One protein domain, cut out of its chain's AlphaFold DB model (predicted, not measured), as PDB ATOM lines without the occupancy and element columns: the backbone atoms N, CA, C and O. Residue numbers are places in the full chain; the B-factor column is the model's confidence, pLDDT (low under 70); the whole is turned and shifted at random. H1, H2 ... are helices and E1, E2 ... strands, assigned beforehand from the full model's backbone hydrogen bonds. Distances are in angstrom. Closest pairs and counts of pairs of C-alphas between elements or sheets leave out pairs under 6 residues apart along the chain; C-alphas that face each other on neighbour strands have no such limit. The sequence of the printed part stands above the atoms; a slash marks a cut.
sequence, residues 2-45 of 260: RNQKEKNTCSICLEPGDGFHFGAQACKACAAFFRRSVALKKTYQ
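Overview. This is residues 2 to 45 of the 260 residues of an uncharacterized protein of Caenorhabditis brenneri (UniProt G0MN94). A long unnamed stretch, residues 2 to 18, leads into a tiny hairpin of E1 and E2, from which the helix H1 runs on, its last residues 36 to 39 sticking out. The printed part has 44 residues, with E1, E2 and H1 in that order; the two-strand sheet is antiparallel. The class is mixed, with 18 residues in named elements, under half. The whole is loose, with a radius of gyration of the C-alphas of 12.4 A, and a rod spanning 44 by 17 by 14 A.

Along the chain. E1 is residues 19 to 21, beginning at C-alpha 19 (-44.794, 38.225, -36.882). E2 is residues 24 to 26. H1, residues 28 to 39, is 16.1 A long and ends at C-alpha 39 (-26.553, 30.396, -42.740).

Arrangement. In the hairpin, N 21 and O 24 are within hydrogen-bond range at 2.8 A. The closest C-alphas of E1 and H1, His 21 and Ala 31, are 6.0 A apart. In H1 every O i to N i+4 pair is within hydrogen-bond range.

Size, cuts and confidence. The C-alphas farthest apart, Arg 2 and Gln 45, are 46.5 A apart. The printed part has no cut. Both links are tight. Residues 2 to 7 and 45 have pLDDT under 70.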
ATOM      1  N   ARG A   2     -65.367  41.561 -38.204       35.94
ATOM      2  CA  ARG A   2     -64.037  41.429 -38.826       35.94
ATOM      3  C   ARG A   2     -63.051  42.179 -37.921       35.94
ATOM      4  O   ARG A   2     -63.068  43.402 -37.890       35.94
ATOM      5  N   ASN A   3     -62.278  41.422 -37.142       39.06
ATOM      6  CA  ASN A   3     -61.206  41.929 -36.285       39.06
ATOM      7  C   ASN A   3     -60.156  42.637 -37.148       39.06
ATOM      8  O   ASN A   3     -59.607  42.026 -38.069       39.06
ATOM      9  N   GLN A   4     -59.862  43.901 -36.847       44.53
ATOM     10  CA  GLN A   4     -58.630  44.536 -37.302       44.53
ATOM     11  C   GLN A   4     -57.476  43.878 -36.537       44.53
ATOM     12  O   GLN A   4     -57.395  43.993 -35.320       44.53
ATOM     13  N   LYS A   5     -56.628  43.122 -37.243       48.66
ATOM     14  CA  LYS A   5     -55.346  42.650 -36.705       48.66
ATOM     15  C   LYS A   5     -54.489  43.875 -36.394       48.66
ATOM     16  O   LYS A   5     -54.229  44.662 -37.305       48.66
ATOM     17  N   GLU A   6     -54.050  44.005 -35.147       54.22
ATOM     18  CA  GLU A   6     -52.980  44.923 -34.760       54.22
ATOM     19  C   GLU A   6     -51.779  44.706 -35.690       54.22
ATOM     20  O   GLU A   6     -51.329  43.578 -35.922       54.22
ATOM     21  N   LYS A   7     -51.317  45.786 -36.325       58.62
ATOM     22  CA  LYS A   7     -50.125  45.754 -37.172       58.62
ATOM     23  C   LYS A   7     -48.911  45.835 -36.259       58.62
ATOM     24  O   LYS A   7     -48.455  46.925 -35.941       58.62
ATOM     25  N   ASN A   8     -48.410  44.681 -35.846       76.50
ATOM     26  CA  ASN A   8     -47.207  44.598 -35.028       76.50
ATOM     27  C   ASN A   8     -46.003  45.166 -35.791       76.50
ATOM     28  O   ASN A   8     -45.775  44.788 -36.937       76.50
ATOM     29  N   THR A   9     -45.218  46.031 -35.162       89.12
ATOM     30  CA  THR A   9     -44.031  46.683 -35.738       89.12
ATOM     31  C   THR A   9     -42.791  45.789 -35.618       89.12
ATOM     32  O   THR A   9     -42.682  44.992 -34.693       89.12
ATOM     33  N   CYS A  10     -41.841  45.879 -36.547       91.06
ATOM     34  CA  CYS A  10     -40.574  45.153 -36.483       91.06
ATOM     35  C   CYS A  10     -39.648  45.749 -35.414       91.06
ATOM     36  O   CYS A  10     -39.199  46.877 -35.567       91.06
ATOM     37  N   SER A  11     -39.213  44.954 -34.440       84.94
ATOM     38  CA  SER A  11     -38.291  45.349 -33.359       84.94
ATOM     39  C   SER A  11     -36.837  45.597 -33.795       84.94
ATOM     40  O   SER A  11     -35.955  45.687 -32.955       84.94
ATOM     41  N   ILE A  12     -36.564  45.642 -35.103       85.25
ATOM     42  CA  ILE A  12     -35.213  45.824 -35.658       85.25
ATOM     43  C   ILE A  12     -35.156  47.096 -36.500       85.25
ATOM     44  O   ILE A  12     -34.265  47.912 -36.314       85.25
ATOM     45  N   CYS A  13     -36.087  47.262 -37.443       82.81
ATOM     46  CA  CYS A  13     -36.096  48.408 -38.357       82.81
ATOM     47  C   CYS A  13     -37.334  49.299 -38.220       82.81
ATOM     48  O   CYS A  13     -37.492  50.215 -39.014       82.81
ATOM     49  N   LEU A  14     -38.234  48.993 -37.279       82.94
ATOM     50  CA  LEU A  14     -39.449  49.760 -36.972       82.94
ATOM     51  C   LEU A  14     -40.467  49.900 -38.124       82.94
ATOM     52  O   LEU A  14     -41.482  50.572 -37.986       82.94
ATOM     53  N   GLU A  15     -40.257  49.194 -39.233       86.50
ATOM     54  CA  GLU A  15     -41.244  49.011 -40.304       86.50
ATOM     55  C   GLU A  15     -42.339  48.013 -39.889       86.50
ATOM     56  O   GLU A  15     -42.142  47.256 -38.932       86.50
ATOM     57  N   PRO A  16     -43.472  47.916 -40.612       90.19
ATOM     58  CA  PRO A  16     -44.501  46.918 -40.339       90.19
ATOM     59  C   PRO A  16     -43.913  45.504 -40.223       90.19
ATOM     60  O   PRO A  16     -43.313  44.957 -41.154       90.19
ATOM     61  N   GLY A  17     -44.069  44.921 -39.041       81.88
ATOM     62  CA  GLY A  17     -43.666  43.563 -38.727       81.88
ATOM     63  C   GLY A  17     -44.626  42.551 -39.340       81.88
ATOM     64  O   GLY A  17     -45.785  42.838 -39.639       81.88
ATOM     65  N   ASP A  18     -44.120  41.341 -39.540       85.38
ATOM     66  CA  ASP A  18     -44.862  40.241 -40.163       85.38
ATOM     67  C   ASP A  18     -45.170  39.110 -39.167       85.38
ATOM     68  O   ASP A  18     -45.929  38.193 -39.467       85.38
ATOM     69  N   GLY A  19     -44.618  39.197 -37.954       84.69
ATOM     70  CA  GLY A  19     -44.794  38.225 -36.882       84.69
ATOM     71  C   GLY A  19     -43.490  37.981 -36.129       84.69
ATOM     72  O   GLY A  19     -42.494  38.680 -36.326       84.69
ATOM     73  N   PHE A  20     -43.491  36.961 -35.275       81.62
ATOM     74  CA  PHE A  20     -42.288  36.525 -34.578       81.62
ATOM     75  C   PHE A  20     -41.390  35.696 -35.501       81.62
ATOM     76  O   PHE A  20     -41.789  34.657 -36.030       81.62
ATOM     77  N   HIS A  21     -40.142  36.131 -35.646       82.75
ATOM     78  CA  HIS A  21     -39.086  35.404 -36.333       82.75
ATOM     79  C   HIS A  21     -37.876  35.289 -35.410       82.75
ATOM     80  O   HIS A  21     -37.359  36.292 -34.931       82.75
ATOM     81  N   PHE A  22     -37.417  34.057 -35.171       84.94
ATOM     82  CA  PHE A  22     -36.255  33.777 -34.313       84.94
ATOM     83  C   PHE A  22     -36.376  34.362 -32.894       84.94
ATOM     84  O   PHE A  22     -35.385  34.767 -32.302       84.94
ATOM     85  N   GLY A  23     -37.600  34.402 -32.358       79.94
ATOM     86  CA  GLY A  23     -37.871  34.886 -31.003       79.94
ATOM     87  C   GLY A  23     -38.116  36.392 -30.879       79.94
ATOM     88  O   GLY A  23     -38.429  36.835 -29.783       79.94
ATOM     89  N   ALA A  24     -38.053  37.165 -31.969       84.50
ATOM     90  CA  ALA A  24     -38.351  38.599 -31.962       84.50
ATOM     91  C   ALA A  24     -39.450  38.957 -32.970       84.50
ATOM     92  O   ALA A  24     -39.534  38.360 -34.046       84.50
ATOM     93  N   GLN A  25     -40.278  39.952 -32.649       90.19
ATOM     94  CA  GLN A  25     -41.238  40.512 -33.596       90.19
ATOM     95  C   GLN A  25     -40.465  41.235 -34.714       90.19
ATOM     96  O   GLN A  25     -39.763  42.213 -34.476       90.19
ATOM     97  N   ALA A  26     -40.549  40.751 -35.951       90.81
ATOM     98  CA  ALA A  26     -39.714  41.237 -37.045       90.81
ATOM     99  C   ALA A  26     -40.473  41.306 -38.376       90.81
ATOM    100  O   ALA A  26     -41.445  40.589 -38.606       90.81
ATOM    101  N   CYS A  27     -40.029  42.167 -39.292       93.75
ATOM    102  CA  CYS A  27     -40.494  42.151 -40.676       93.75
ATOM    103  C   CYS A  27     -39.781  41.037 -41.466       93.75
ATOM    104  O   CYS A  27     -38.678  40.596 -41.112       93.75
ATOM    105  N   LYS A  28     -40.369  40.619 -42.598       85.44
ATOM    106  CA  LYS A  28     -39.784  39.593 -43.484       85.44
ATOM    107  C   LYS A  28     -38.361  39.933 -43.928       85.44
ATOM    108  O   LYS A  28     -37.542  39.028 -44.089       85.44
ATOM    109  N   ALA A  29     -38.064  41.218 -44.135       84.69
ATOM    110  CA  ALA A  29     -36.753  41.669 -44.585       84.69
ATOM    111  C   ALA A  29     -35.675  41.445 -43.511       84.69
ATOM    112  O   ALA A  29     -34.663  40.805 -43.807       84.69
ATOM    113  N   CYS A  30     -35.921  41.873 -42.267       84.81
ATOM    114  CA  CYS A  30     -35.010  41.670 -41.134       84.81
ATOM    115  C   CYS A  30     -34.820  40.183 -40.810       84.81
ATOM    116  O   CYS A  30     -33.690  39.722 -40.649       84.81
ATOM    117  N   ALA A  31     -35.899  39.396 -40.825       89.75
ATOM    118  CA  ALA A  31     -35.823  37.950 -40.623       89.75
ATOM    119  C   ALA A  31     -35.020  37.241 -41.730       89.75
ATOM    120  O   ALA A  31     -34.195  36.365 -41.461       89.75
ATOM    121  N   ALA A  32     -35.231  37.621 -42.996       86.25
ATOM    122  CA  ALA A  32     -34.485  37.064 -44.122       86.25
ATOM    123  C   ALA A  32     -33.010  37.485 -44.108       86.25
ATOM    124  O   ALA A  32     -32.152  36.683 -44.480       86.25
ATOM    125  N   PHE A  33     -32.712  38.715 -43.681       86.19
ATOM    126  CA  PHE A  33     -31.349  39.178 -43.455       86.19
ATOM    127  C   PHE A  33     -30.662  38.311 -42.399       86.19
ATOM    128  O   PHE A  33     -29.698  37.635 -42.745       86.19
ATOM    129  N   PHE A  34     -31.222  38.218 -41.187       89.94
ATOM    130  CA  PHE A  34     -30.672  37.410 -40.093       89.94
ATOM    131  C   PHE A  34     -30.419  35.953 -40.504       89.94
ATOM    132  O   PHE A  34     -29.315  35.433 -40.339       89.94
ATOM    133  N   ARG A  35     -31.404  35.307 -41.145       88.75
ATOM    134  CA  ARG A  35     -31.261  33.926 -41.630       88.75
ATOM    135  C   ARG A  35     -30.098  33.765 -42.611       88.75
ATOM    136  O   ARG A  35     -29.360  32.787 -42.514       88.75
ATOM    137  N   ARG A  36     -29.924  34.698 -43.559       86.12
ATOM    138  CA  ARG A  36     -28.799  34.669 -44.512       86.12
ATOM    139  C   ARG A  36     -27.467  34.926 -43.816       86.12
ATOM    140  O   ARG A  36     -26.498  34.256 -44.156       86.12
ATOM    141  N   SER A  37     -27.427  35.851 -42.859       87.50
ATOM    142  CA  SER A  37     -26.230  36.167 -42.078       87.50
ATOM    143  C   SER A  37     -25.700  34.934 -41.350       87.50
ATOM    144  O   SER A  37     -24.524  34.605 -41.484       87.50
ATOM    145  N   VAL A  38     -26.587  34.210 -40.661       86.19
ATOM    146  CA  VAL A  38     -26.248  32.991 -39.914       86.19
ATOM    147  C   VAL A  38     -25.898  31.836 -40.855       86.19
ATOM    148  O   VAL A  38     -24.835  31.234 -40.717       86.19
ATOM    149  N   ALA A  39     -26.748  31.543 -41.847       83.44
ATOM    150  CA  ALA A  39     -26.553  30.396 -42.740       83.44
ATOM    151  C   ALA A  39     -25.283  30.507 -43.596       83.44
ATOM    152  O   ALA A  39     -24.617  29.506 -43.849       83.44
ATOM    153  N   LEU A  40     -24.936  31.721 -44.032       84.25
ATOM    154  CA  LEU A  40     -23.752  31.981 -44.853       84.25
ATOM    155  C   LEU A  40     -22.537  32.426 -44.028       84.25
ATOM    156  O   LEU A  40     -21.522  32.780 -44.624       84.25
ATOM    157  N   LYS A  41     -22.643  32.446 -42.689       87.31
ATOM    158  CA  LYS A  41     -21.601  32.926 -41.763       87.31
ATOM    159  C   LYS A  41     -21.010  34.278 -42.192       87.31
ATOM    160  O   LYS A  41     -19.796  34.465 -42.217       87.31
ATOM    161  N   LYS A  42     -21.874  35.214 -42.592       73.69
ATOM    162  CA  LYS A  42     -21.461  36.537 -43.074       73.69
ATOM    163  C   LYS A  42     -20.907  37.354 -41.910       73.69
ATOM    164  O   LYS A  42     -21.608  37.588 -40.931       73.69
ATOM    165  N   THR A  43     -19.689  37.852 -42.064       81.44
ATOM    166  CA  THR A  43     -19.123  38.915 -41.231       81.44
ATOM    167  C   THR A  43     -19.380  40.258 -41.900       81.44
ATOM    168  O   THR A  43     -19.017  40.456 -43.063       81.44
ATOM    169  N   TYR A  44     -20.028  41.172 -41.182       75.31
ATOM    170  CA  TYR A  44     -20.259  42.538 -41.642       75.31
ATOM    171  C   TYR A  44     -19.213  43.449 -41.021       75.31
ATOM    172  O   TYR A  44     -18.955  43.372 -39.824       75.31
ATOM    173  N   GLN A  45     -18.634  44.315 -41.840       69.44
ATOM    174  CA  GLN A  45     -17.794  45.405 -41.376       69.44
ATOM    175  C   GLN A  45     -18.583  46.692 -41.584       69.44
ATOM    176  O   GLN A  45     -19.057  46.951 -42.697       69.44
TER     177      GLN A  45